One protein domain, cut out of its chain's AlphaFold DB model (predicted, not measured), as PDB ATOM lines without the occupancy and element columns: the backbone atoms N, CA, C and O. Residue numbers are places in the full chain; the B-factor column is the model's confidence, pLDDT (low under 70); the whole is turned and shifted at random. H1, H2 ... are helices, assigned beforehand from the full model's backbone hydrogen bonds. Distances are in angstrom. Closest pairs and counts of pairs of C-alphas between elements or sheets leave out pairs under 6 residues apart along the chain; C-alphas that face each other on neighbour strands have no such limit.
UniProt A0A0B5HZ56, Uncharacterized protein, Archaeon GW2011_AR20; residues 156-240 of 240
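Overview. This is residues 156 to 240 of the 240 residues of an uncharacterized protein of Archaeon GW2011_AR20 (UniProt A0A0B5HZ56). One long helix, H3, is the bar of a loose dumbbell, with a pair of helices packed at each end. H1 and H2, which come before it, make a V at its first part, where H1 crosses it; H4 and H5 fold back on its last part as a small hairpin, and the two pairs do not meet each other. The printed part has 85 residues with five named helices in the order H1, H2, H3, H4, H5 and no named strand, and its class is all helix. It is loose, with a radius of gyration of the C-alphas of 14.9 A, and elongated, spanning 44 by 24 by 20 A.

Arrangement. Start with H1, residues 158 to 170, and pass the turn to H2, residues 175 to 184. They are close but not clearly touching, C-alphas 168 and 178 being the closest at 6.9 A, and run opposite ways at a steep tilt of 44 degrees. Next comes the hub, H3, residues 189 to 213, which touches four other helices, each with a part of its length alone. Its residues 191 to 199 touch H1, only just about perpendicular at 70.1 degrees; the closest C-alphas are those of Lys 162 and Ala 195, 5.6 A apart. Its residues 189 to 192 touch H2, opposite ways at a steep tilt of 46 degrees, with the C-alphas of Asn 183 and Leu 189 closest at 7.1 A. Further on, residues 208 to 212 touch H4, residues 218 to 227; the two form a helical hairpin at a steep tilt of 43 degrees, C-alphas 211 and 221 being closest at 6.9 A. Residues 201 to 209 touch H5, residues 232 to 239, the same way at a steep tilt of 58 degrees; look at C-alphas 205 and 238, the closest at 5.3 A. H4 and H5 are a helical hairpin too, at 39 degrees, with C-alphas 222 and 235 closest at 6.8 A. H1 and H2 are both apart from H4 and H5. In H1, H2, H3, H4 and H5 every O i to N i+4 pair is within hydrogen-bond range.

Along the chain. Find C-alpha 158 at (-141.559, -105.981, -138.950); from there H1 runs 18.4 A to C-alpha 170. H2 covers 14.2 A. Find C-alpha 189 at (-146.126, -116.299, -133.049), where H3 begins its 35.9 A. H4 covers 14.2 A, and H5 runs 10.7 A to C-alpha 239 at (-137.799, -92.652, -118.948).

Size, cuts and confidence. The C-alphas of Ser 184 and Gly 215, the two farthest apart, are 44.8 A from each other. The printed part has no cut, ends at the chain's last residue, 240, and its four links are tight. Its mean pLDDT is 93.8, and no printed residue is under 70.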
ATOM      1  N   PHE A 156    -139.192-110.766-143.920       82.44
ATOM      2  CA  PHE A 156    -140.193-110.365-142.955       82.44
ATOM      3  C   PHE A 156    -140.023-108.881-142.621       82.44
ATOM      4  O   PHE A 156    -139.062-108.487-141.960       82.44
ATOM      5  N   ASN A 157    -140.981-108.054-143.041       93.56
ATOM      6  CA  ASN A 157    -141.003-106.642-142.688       93.56
ATOM      7  C   ASN A 157    -141.761-106.435-141.365       93.56
ATOM      8  O   ASN A 157    -142.994-106.450-141.313       93.56
ATOM      9  N   LEU A 158    -141.008-106.225-140.283       93.00
ATOM     10  CA  LEU A 158    -141.559-105.981-138.950       93.00
ATOM     11  C   LEU A 158    -142.462-104.732-138.910       93.00
ATOM     12  O   LEU A 158    -143.433-104.705-138.153       93.00
ATOM     13  N   ASP A 159    -142.173-103.708-139.711       95.06
ATOM     14  CA  ASP A 159    -142.933-102.457-139.696       95.06
ATOM     15  C   ASP A 159    -144.298-102.597-140.378       95.06
ATOM     16  O   ASP A 159    -145.281-102.035-139.887       95.06
ATOM     17  N   GLU A 160    -144.402-103.420-141.424       94.62
ATOM     18  CA  GLU A 160    -145.693-103.787-142.022       94.62
ATOM     19  C   GLU A 160    -146.574-104.516-140.993       94.62
ATOM     20  O   GLU A 160    -147.736-104.150-140.785       94.62
ATOM     21  N   LEU A 161    -145.999-105.479-140.259       95.50
ATOM     22  CA  LEU A 161    -146.720-106.203-139.209       95.50
ATOM     23  C   LEU A 161    -147.213-105.259-138.100       95.50
ATOM     24  O   LEU A 161    -148.353-105.384-137.645       95.50
ATOM     25  N   LYS A 162    -146.391-104.282-137.691       96.06
ATOM     26  CA  LYS A 162    -146.801-103.263-136.712       96.06
ATOM     27  C   LYS A 162    -147.976-102.430-137.214       96.06
ATOM     28  O   LYS A 162    -148.886-102.144-136.438       96.06
ATOM     29  N   GLN A 163    -147.974-102.026-138.484       95.44
ATOM     30  CA  GLN A 163    -149.072-101.244-139.059       95.44
ATOM     31  C   GLN A 163    -150.380-102.043-139.071       95.44
ATOM     32  O   GLN A 163    -151.412-101.524-138.638       95.44
ATOM     33  N   ILE A 164    -150.331-103.314-139.482       94.75
ATOM     34  CA  ILE A 164    -151.499-104.206-139.457       94.75
ATOM     35  C   ILE A 164    -152.018-104.357-138.022       94.75
ATOM     36  O   ILE A 164    -153.211-104.174-137.778       94.75
ATOM     37  N   LEU A 165    -151.126-104.619-137.060       95.25
ATOM     38  CA  LEU A 165    -151.475-104.717-135.642       95.25
ATOM     39  C   LEU A 165    -152.146-103.442-135.121       95.25
ATOM     40  O   LEU A 165    -153.219-103.530-134.528       95.25
ATOM     41  N   LYS A 166    -151.585-102.258-135.403       94.06
ATOM     42  CA  LYS A 166    -152.178-100.966-135.009       94.06
ATOM     43  C   LYS A 166    -153.601-100.804-135.562       94.06
ATOM     44  O   LYS A 166    -154.489-100.354-134.841       94.06
ATOM     45  N   VAL A 167    -153.844-101.201-136.816       93.94
ATOM     46  CA  VAL A 167    -155.183-101.145-137.431       93.94
ATOM     47  C   VAL A 167    -156.156-102.116-136.758       93.94
ATOM     48  O   VAL A 167    -157.302-101.740-136.504       93.94
ATOM     49  N   LEU A 168    -155.724-103.342-136.457       92.69
ATOM     50  CA  LEU A 168    -156.567-104.342-135.793       92.69
ATOM     51  C   LEU A 168    -156.895-103.941-134.347       92.69
ATOM     52  O   LEU A 168    -158.056-104.001-133.949       92.69
ATOM     53  N   MET A 169    -155.917-103.446-133.589       89.19
ATOM     54  CA  MET A 169    -156.136-102.947-132.226       89.19
ATOM     55  C   MET A 169    -157.083-101.743-132.210       89.19
ATOM     56  O   MET A 169    -157.988-101.681-131.384       89.19
ATOM     57  N   LYS A 170    -156.954-100.824-133.178       89.56
ATOM     58  CA  LYS A 170    -157.867 -99.675-133.324       89.56
ATOM     59  C   LYS A 170    -159.315-100.091-133.608       89.56
ATOM     60  O   LYS A 170    -160.240 -99.358-133.276       89.56
ATOM     61  N   LYS A 171    -159.516-101.252-134.234       89.69
ATOM     62  CA  LYS A 171    -160.838-101.844-134.476       89.69
ATOM     63  C   LYS A 171    -161.333-102.708-133.304       89.69
ATOM     64  O   LYS A 171    -162.324-103.411-133.465       89.69
ATOM     65  N   SER A 172    -160.653-102.669-132.156       88.69
ATOM     66  CA  SER A 172    -161.012-103.400-130.935       88.69
ATOM     67  C   SER A 172    -161.083-104.921-131.111       88.69
ATOM     68  O   SER A 172    -161.887-105.586-130.459       88.69
ATOM     69  N   TYR A 173    -160.253-105.494-131.991       87.31
ATOM     70  CA  TYR A 173    -160.113-106.950-132.063       87.31
ATOM     71  C   TYR A 173    -159.483-107.482-130.773       87.31
ATOM     72  O   TYR A 173    -158.575-106.864-130.214       87.31
ATOM     73  N   THR A 174    -159.937-108.652-130.319       91.75
ATOM     74  CA  THR A 174    -159.319-109.320-129.171       91.75
ATOM     75  C   THR A 174    -157.935-109.841-129.540       91.75
ATOM     76  O   THR A 174    -157.629-110.118-130.704       91.75
ATOM     77  N   LYS A 175    -157.089-110.031-128.534       87.88
ATOM     78  CA  LYS A 175    -155.738-110.563-128.710       87.88
ATOM     79  C   LYS A 175    -155.737-111.910-129.439       87.88
ATOM     80  O   LYS A 175    -154.949-112.116-130.358       87.88
ATOM     81  N   GLU A 176    -156.652-112.801-129.081       92.00
ATOM     82  CA  GLU A 176    -156.776-114.142-129.658       92.00
ATOM     83  C   GLU A 176    -157.168-114.063-131.136       92.00
ATOM     84  O   GLU A 176    -156.608-114.770-131.975       92.00
ATOM     85  N   SER A 177    -158.088-113.155-131.478       93.00
ATOM     86  CA  SER A 177    -158.535-112.963-132.860       93.00
ATOM     87  C   SER A 177    -157.465-112.300-133.732       93.00
ATOM     88  O   SER A 177    -157.307-112.696-134.890       93.00
ATOM     89  N   ILE A 178    -156.658-111.391-133.175       93.38
ATOM     90  CA  ILE A 178    -155.471-110.830-133.841       93.38
ATOM     91  C   ILE A 178    -154.430-111.919-134.117       93.38
ATOM     92  O   ILE A 178    -153.970-112.050-135.252       93.38
ATOM     93  N   VAL A 179    -154.072-112.721-133.108       95.31
ATOM     94  CA  VAL A 179    -153.078-113.797-133.255       95.31
ATOM     95  C   VAL A 179    -153.554-114.825-134.279       95.31
ATOM     96  O   VAL A 179    -152.794-115.182-135.178       95.31
ATOM     97  N   LYS A 180    -154.823-115.249-134.209       95.69
ATOM     98  CA  LYS A 180    -155.420-116.184-135.174       95.69
ATOM     99  C   LYS A 180    -155.384-115.629-136.601       95.69
ATOM    100  O   LYS A 180    -154.990-116.343-137.523       95.69
ATOM    101  N   TYR A 181    -155.756-114.360-136.781       94.19
ATOM    102  CA  TYR A 181    -155.710-113.684-138.077       94.19
ATOM    103  C   TYR A 181    -154.289-113.633-138.646       94.19
ATOM    104  O   TYR A 181    -154.074-114.045-139.784       94.19
ATOM    105  N   LEU A 182    -153.309-113.187-137.861       95.25
ATOM    106  CA  LEU A 182    -151.925-113.055-138.320       95.25
ATOM    107  C   LEU A 182    -151.270-114.417-138.582       95.25
ATOM    108  O   LEU A 182    -150.555-114.561-139.572       95.25
ATOM    109  N   ASN A 183    -151.586-115.434-137.779       94.56
ATOM    110  CA  ASN A 183    -151.127-116.800-138.024       94.56
ATOM    111  C   ASN A 183    -151.697-117.343-139.352       94.56
ATOM    112  O   ASN A 183    -150.956-117.861-140.181       94.56
ATOM    113  N   SER A 184    -152.984-117.096-139.645       94.69
ATOM    114  CA  SER A 184    -153.584-117.443-140.952       94.69
ATOM    115  C   SER A 184    -152.970-116.702-142.151       94.69
ATOM    116  O   SER A 184    -153.156-117.111-143.295       94.69
ATOM    117  N   LYS A 185    -152.238-115.607-141.901       93.88
ATOM    118  CA  LYS A 185    -151.487-114.845-142.909       93.88
ATOM    119  C   LYS A 185    -150.028-115.297-143.033       93.88
ATOM    120  O   LYS A 185    -149.288-114.716-143.821       93.88
ATOM    121  N   GLY A 186    -149.631-116.339-142.299       94.25
ATOM    122  CA  GLY A 186    -148.286-116.911-142.326       94.25
ATOM    123  C   GLY A 186    -147.291-116.227-141.388       94.25
ATOM    124  O   GLY A 186    -146.091-116.436-141.535       94.25
ATOM    125  N   HIS A 187    -147.751-115.406-140.435       94.56
ATOM    126  CA  HIS A 187    -146.864-114.804-139.438       94.56
ATOM    127  C   HIS A 187    -146.621-115.754-138.262       94.56
ATOM    128  O   HIS A 187    -147.561-116.299-137.683       94.56
ATOM    129  N   ASN A 188    -145.358-115.895-137.861       94.56
ATOM    130  CA  ASN A 188    -144.977-116.708-136.709       94.56
ATOM    131  C   ASN A 188    -145.390-116.016-135.393       94.56
ATOM    132  O   ASN A 188    -145.277-114.796-135.252       94.56
ATOM    133  N   LEU A 189    -145.801-116.793-134.390       92.69
ATOM    134  CA  LEU A 189    -146.126-116.299-133.049       92.69
ATOM    135  C   LEU A 189    -145.006-115.439-132.433       92.69
ATOM    136  O   LEU A 189    -145.294-114.432-131.786       92.69
ATOM    137  N   MET A 190    -143.737-115.790-132.658       92.94
ATOM    138  CA  MET A 190    -142.588-115.017-132.175       92.94
ATOM    139  C   MET A 190    -142.524-113.623-132.821       92.94
ATOM    140  O   MET A 190    -142.326-112.634-132.116       92.94
ATOM    141  N   GLN A 191    -142.771-113.533-134.130       93.88
ATOM    142  CA  GLN A 191    -142.830-112.265-134.869       93.88
ATOM    143  C   GLN A 191    -143.983-111.388-134.374       93.88
ATOM    144  O   GLN A 191    -143.808-110.191-134.145       93.88
ATOM    145  N   ILE A 192    -145.152-111.999-134.152       94.38
ATOM    146  CA  ILE A 192    -146.331-111.323-133.600       94.38
ATOM    147  C   ILE A 192    -146.010-110.771-132.207       94.38
ATOM    148  O   ILE A 192    -146.217-109.585-131.955       94.38
ATOM    149  N   LYS A 193    -145.432-111.590-131.321       93.12
ATOM    150  CA  LYS A 193    -145.037-111.173-129.967       93.12
ATOM    151  C   LYS A 193    -144.029-110.021-129.997       93.12
ATOM    152  O   LYS A 193    -144.187-109.052-129.259       93.12
ATOM    153  N   GLN A 194    -143.022-110.096-130.866       94.19
ATOM    154  CA  GLN A 194    -142.022-109.039-131.021       94.19
ATOM    155  C   GLN A 194    -142.645-107.725-131.511       94.19
ATOM    156  O   GLN A 194    -142.332-106.659-130.977       94.19
ATOM    157  N   ALA A 195    -143.549-107.786-132.491       95.25
ATOM    158  CA  ALA A 195    -144.231-106.602-133.002       95.25
ATOM    159  C   ALA A 195    -145.141-105.962-131.943       95.25
ATOM    160  O   ALA A 195    -145.117-104.741-131.784       95.25
ATOM    161  N   ILE A 196    -145.866-106.768-131.164       93.19
ATOM    162  CA  ILE A 196    -146.714-106.271-130.073       93.19
ATOM    163  C   ILE A 196    -145.874-105.615-128.976       93.19
ATOM    164  O   ILE A 196    -146.164-104.490-128.575       93.19
ATOM    165  N   ASN A 197    -144.776-106.249-128.557       92.69
ATOM    166  CA  ASN A 197    -143.850-105.648-127.594       92.69
ATOM    167  C   ASN A 197    -143.278-104.320-128.109       92.69
ATOM    168  O   ASN A 197    -143.158-103.359-127.353       92.69
ATOM    169  N   SER A 198    -142.957-104.234-129.403       94.06
ATOM    170  CA  SER A 198    -142.487-102.985-130.003       94.06
ATOM    171  C   SER A 198    -143.552-101.886-129.989       94.06
ATOM    172  O   SER A 198    -143.199-100.737-129.731       94.06
ATOM    173  N   ILE A 199    -144.821-102.211-130.256       93.19
ATOM    174  CA  ILE A 199    -145.937-101.251-130.191       93.19
ATOM    175  C   ILE A 199    -146.155-100.787-128.749       93.19
ATOM    176  O   ILE A 199    -146.281 -99.589-128.505       93.19
ATOM    177  N   ASN A 200    -146.143-101.711-127.789       92.00
ATOM    178  CA  ASN A 200    -146.313-101.396-126.371       92.00
ATOM    179  C   ASN A 200    -145.207-100.465-125.865       92.00
ATOM    180  O   ASN A 200    -145.506 -99.473-125.203       92.00
ATOM    181  N   ASN A 201    -143.954-100.723-126.243       93.69
ATOM    182  CA  ASN A 201    -142.830 -99.845-125.914       93.69
ATOM    183  C   ASN A 201    -142.958 -98.460-126.563       93.69
ATOM    184  O   ASN A 201    -142.699 -97.452-125.910       93.69
ATOM    185  N   GLU A 202    -143.390 -98.381-127.826       94.19
ATOM    186  CA  GLU A 202    -143.636 -97.103-128.507       94.19
ATOM    187  C   GLU A 202    -144.736 -96.294-127.797       94.19
ATOM    188  O   GLU A 202    -144.559 -95.105-127.524       94.19
ATOM    189  N   ASN A 203    -145.842 -96.948-127.435       92.19
ATOM    190  CA  ASN A 203    -146.950 -96.331-126.705       92.19
ATOM    191  C   ASN A 203    -146.516 -95.857-125.312       92.19
ATOM    192  O   ASN A 203    -146.826 -94.728-124.929       92.19
ATOM    193  N   LEU A 204    -145.758 -96.682-124.584       95.12
ATOM    194  CA  LEU A 204    -145.205 -96.340-123.276       95.12
ATOM    195  C   LEU A 204    -144.285 -95.118-123.366       95.12
ATOM    196  O   LEU A 204    -144.453 -94.160-122.611       95.12
ATOM    197  N   ARG A 205    -143.358 -95.108-124.328       96.44
ATOM    198  CA  ARG A 205    -142.452 -93.978-124.568       96.44
ATOM    199  C   ARG A 205    -143.215 -92.697-124.892       96.44
ATOM    200  O   ARG A 205    -142.907 -91.642-124.337       96.44
ATOM    201  N   ASN A 206    -144.211 -92.779-125.774       94.44
ATOM    202  CA  ASN A 206    -145.039 -91.633-126.146       94.44
ATOM    203  C   ASN A 206    -145.825 -91.101-124.942       94.44
ATOM    204  O   ASN A 206    -145.865 -89.891-124.729       94.44
ATOM    205  N   TYR A 207    -146.389 -91.989-124.120       94.81
ATOM    206  CA  TYR A 207    -147.075 -91.612-122.888       94.81
ATOM    207  C   TYR A 207    -146.137 -90.906-121.904       94.81
ATOM    208  O   TYR A 207    -146.448 -89.804-121.455       94.81
ATOM    209  N   VAL A 208    -144.968 -91.491-121.614       96.12
ATOM    210  CA  VAL A 208    -143.967 -90.899-120.713       96.12
ATOM    211  C   VAL A 208    -143.547 -89.519-121.216       96.12
ATOM    212  O   VAL A 208    -143.581 -88.553-120.455       96.12
ATOM    213  N   LYS A 209    -143.220 -89.395-122.506       96.75
ATOM    214  CA  LYS A 209    -142.853 -88.114-123.125       96.75
ATOM    215  C   LYS A 209    -143.964 -87.074-122.970       96.75
ATOM    216  O   LYS A 209    -143.686 -85.942-122.578       96.75
ATOM    217  N   ASN A 210    -145.208 -87.457-123.249       94.00
ATOM    218  CA  ASN A 210    -146.353 -86.558-123.150       94.00
ATOM    219  C   ASN A 210    -146.600 -86.125-121.701       94.00
ATOM    220  O   ASN A 210    -146.743 -84.930-121.449       94.00
ATOM    221  N   ALA A 211    -146.572 -87.049-120.741       94.81
ATOM    222  CA  ALA A 211    -146.763 -86.733-119.330       94.81
ATOM    223  C   ALA A 211    -145.657 -85.799-118.801       94.81
ATOM    224  O   ALA A 211    -145.942 -84.777-118.181       94.81
ATOM    225  N   LEU A 212    -144.392 -86.065-119.131       94.44
ATOM    226  CA  LEU A 212    -143.296 -85.172-118.745       94.44
ATOM    227  C   LEU A 212    -143.432 -83.784-119.393       94.44
ATOM    228  O   LEU A 212    -143.211 -82.776-118.726       94.44
ATOM    229  N   SER A 213    -143.866 -83.706-120.657       94.31
ATOM    230  CA  SER A 213    -144.109 -82.420-121.336       94.31
ATOM    231  C   SER A 213    -145.265 -81.610-120.736       94.31
ATOM    232  O   SER A 213    -145.291 -80.389-120.861       94.31
ATOM    233  N   GLN A 214    -146.198 -82.277-120.054       92.25
ATOM    234  CA  GLN A 214    -147.301 -81.645-119.326       92.25
ATOM    235  C   GLN A 214    -146.903 -81.204-117.906       92.25
ATOM    236  O   GLN A 214    -147.716 -80.603-117.204       92.25
ATOM    237  N   GLY A 215    -145.659 -81.460-117.487       93.38
ATOM    238  CA  GLY A 215    -145.119 -81.035-116.194       93.38
ATOM    239  C   GLY A 215    -145.308 -82.036-115.054       93.38
ATOM    240  O   GLY A 215    -145.029 -81.689-113.907       93.38
ATOM    241  N   PHE A 216    -145.755 -83.264-115.336       94.56
ATOM    242  CA  PHE A 216    -145.794 -84.320-114.321       94.56
ATOM    243  C   PHE A 216    -144.375 -84.715-113.898       94.56
ATOM    244  O   PHE A 216    -143.459 -84.778-114.727       94.56
ATOM    245  N   SER A 217    -144.179 -85.004-112.609       96.62
ATOM    246  CA  SER A 217    -142.877 -85.459-112.121       96.62
ATOM    247  C   SER A 217    -142.584 -86.888-112.593       96.62
ATOM    248  O   SER A 217    -143.492 -87.696-112.799       96.62
ATOM    249  N   LYS A 218    -141.298 -87.243-112.725       96.88
ATOM    250  CA  LYS A 218    -140.904 -88.624-113.066       96.88
ATOM    251  C   LYS A 218    -141.471 -89.637-112.062       96.88
ATOM    252  O   LYS A 218    -141.875 -90.723-112.474       96.88
ATOM    253  N   GLN A 219    -141.530 -89.287-110.771       96.75
ATOM    254  CA  GLN A 219    -142.099 -90.163-109.743       96.75
ATOM    255  C   GLN A 219    -143.603 -90.389-109.946       96.75
ATOM    256  O   GLN A 219    -144.038 -91.540-109.878       96.75
ATOM    257  N   ASP A 220    -144.373 -89.340-110.250       95.31
ATOM    258  CA  ASP A 220    -145.825 -89.450-110.462       95.31
ATOM    259  C   ASP A 220    -146.139 -90.319-111.681       95.31
ATOM    260  O   ASP A 220    -146.972 -91.227-111.613       95.31
ATOM    261  N   VAL A 221    -145.417 -90.096-112.786       96.12
ATOM    262  CA  VAL A 221    -145.562 -90.894-114.013       96.12
ATOM    263  C   VAL A 221    -145.223 -92.360-113.742       96.12
ATOM    264  O   VAL A 221    -145.966 -93.253-114.153       96.12
ATOM    265  N   MET A 222    -144.138 -92.626-113.007       97.00
ATOM    266  CA  MET A 222    -143.731 -93.987-112.654       97.00
ATOM    267  C   MET A 222    -144.789 -94.665-111.779       97.00
ATOM    268  O   MET A 222    -145.167 -95.805-112.043       97.00
ATOM    269  N   GLN A 223    -145.307 -93.967-110.766       96.12
ATOM    270  CA  GLN A 223    -146.329 -94.508-109.877       96.12
ATOM    271  C   GLN A 223    -147.640 -94.798-110.624       96.12
ATOM    272  O   GLN A 223    -148.262 -95.832-110.377       96.12
ATOM    273  N   ALA A 224    -148.052 -93.928-111.550       93.62
ATOM    274  CA  ALA A 224    -149.238 -94.134-112.382       93.62
ATOM    275  C   ALA A 224    -149.104 -95.366-113.299       93.62
ATOM    276  O   ALA A 224    -150.039 -96.163-113.420       93.62
ATOM    277  N   LEU A 225    -147.925 -95.562-113.899       95.19
ATOM    278  CA  LEU A 225    -147.634 -96.716-114.755       95.19
ATOM    279  C   LEU A 225    -147.571 -98.023-113.954       95.19
ATOM    280  O   LEU A 225    -148.187 -99.010-114.358       95.19
ATOM    281  N   LEU A 226    -146.927 -98.019-112.782       94.81
ATOM    282  CA  LEU A 226    -146.896 -99.173-111.873       94.81
ATOM    283  C   LEU A 226    -148.302 -99.564-111.399       94.81
ATOM    284  O   LEU A 226    -148.655-100.739-111.422       94.81
ATOM    285  N   LYS A 227    -149.140 -98.581-111.034       93.50
ATOM    286  CA  LYS A 227    -150.554 -98.812-110.676       93.50
ATOM    287  C   LYS A 227    -151.360 -99.439-111.815       93.50
ATOM    288  O   LYS A 227    -152.331-100.139-111.554       93.50
ATOM    289  N   SER A 228    -150.954 -99.202-113.059       90.69
ATOM    290  CA  SER A 228    -151.594 -99.768-114.250       90.69
ATOM    291  C   SER A 228    -151.035-101.138-114.644       90.69
ATOM    292  O   SER A 228    -151.497-101.712-115.626       90.69
ATOM    293  N   GLY A 229    -150.072-101.675-113.886       92.69
ATOM    294  CA  GLY A 229    -149.500-103.006-114.099       92.69
ATOM    295  C   GLY A 229    -148.301-103.048-115.044       92.69
ATOM    296  O   GLY A 229    -147.951-104.124-115.518       92.69
ATOM    297  N   TRP A 230    -147.676-101.908-115.359       93.62
ATOM    298  CA  TRP A 230    -146.453-101.911-116.164       93.62
ATOM    299  C   TRP A 230    -145.264-102.433-115.364       93.62
ATOM    300  O   TRP A 230    -145.099-102.122-114.182       93.62
ATOM    301  N   ASN A 231    -144.400-103.182-116.044       95.19
ATOM    302  CA  ASN A 231    -143.148-103.658-115.485       95.19
ATOM    303  C   ASN A 231    -142.193-102.476-115.199       95.19
ATOM    304  O   ASN A 231    -142.042-101.558-116.009       95.19
ATOM    305  N   LYS A 232    -141.539-102.501-114.032       95.88
ATOM    306  CA  LYS A 232    -140.669-101.416-113.560       95.88
ATOM    307  C   LYS A 232    -139.460-101.194-114.472       95.88
ATOM    308  O   LYS A 232    -139.101-100.044-114.729       95.88
ATOM    309  N   GLU A 233    -138.839-102.263-114.953       95.88
ATOM    310  CA  GLU A 233    -137.662-102.207-115.817       95.88
ATOM    311  C   GLU A 233    -137.994-101.552-117.167       95.88
ATOM    312  O   GLU A 233    -137.234-100.703-117.645       95.88
ATOM    313  N   ASP A 234    -139.156-101.874-117.742       94.12
ATOM    314  CA  ASP A 234    -139.630-101.258-118.987       94.12
ATOM    315  C   ASP A 234    -139.951 -99.768-118.802       94.12
ATOM    316  O   ASP A 234    -139.609 -98.953-119.666       94.12
ATOM    317  N   ILE A 235    -140.538 -99.380-117.663       95.88
ATOM    318  CA  ILE A 235    -140.777 -97.965-117.333       95.88
ATOM    319  C   ILE A 235    -139.447 -97.205-117.269       95.88
ATOM    320  O   ILE A 235    -139.304 -96.171-117.923       95.88
ATOM    321  N   ILE A 236    -138.465 -97.719-116.518       96.62
ATOM    322  CA  ILE A 236    -137.161 -97.061-116.340       96.62
ATOM    323  C   ILE A 236    -136.453 -96.890-117.685       96.62
ATOM    324  O   ILE A 236    -135.956 -95.802-117.974       96.62
ATOM    325  N   ARG A 237    -136.453 -97.927-118.533       96.06
ATOM    326  CA  ARG A 237    -135.834 -97.880-119.866       96.06
ATOM    327  C   ARG A 237    -136.436 -96.787-120.755       96.06
ATOM    328  O   ARG A 237    -135.713 -96.172-121.527       96.06
ATOM    329  N   ASN A 238    -137.742 -96.542-120.649       94.81
ATOM    330  CA  ASN A 238    -138.447 -95.549-121.468       94.81
ATOM    331  C   ASN A 238    -138.466 -94.131-120.853       94.81
ATOM    332  O   ASN A 238    -138.991 -93.211-121.480       94.81
ATOM    333  N   MET A 239    -137.913 -93.946-119.647       94.38
ATOM    334  CA  MET A 239    -137.799 -92.652-118.948       94.38
ATOM    335  C   MET A 239    -136.427 -91.969-119.074       94.38
ATOM    336  O   MET A 239    -136.269 -90.833-118.601       94.38
ATOM    337  N   GLN A 240    -135.444 -92.679-119.627       89.75
ATOM    338  CA  GLN A 240    -134.111 -92.160-119.937       89.75
ATOM    339  C   GLN A 240    -134.168 -91.274-121.181       89.75
ATOM    340  O   GLN A 240    -133.595 -90.165-121.101       89.75
TER     341      GLN A 240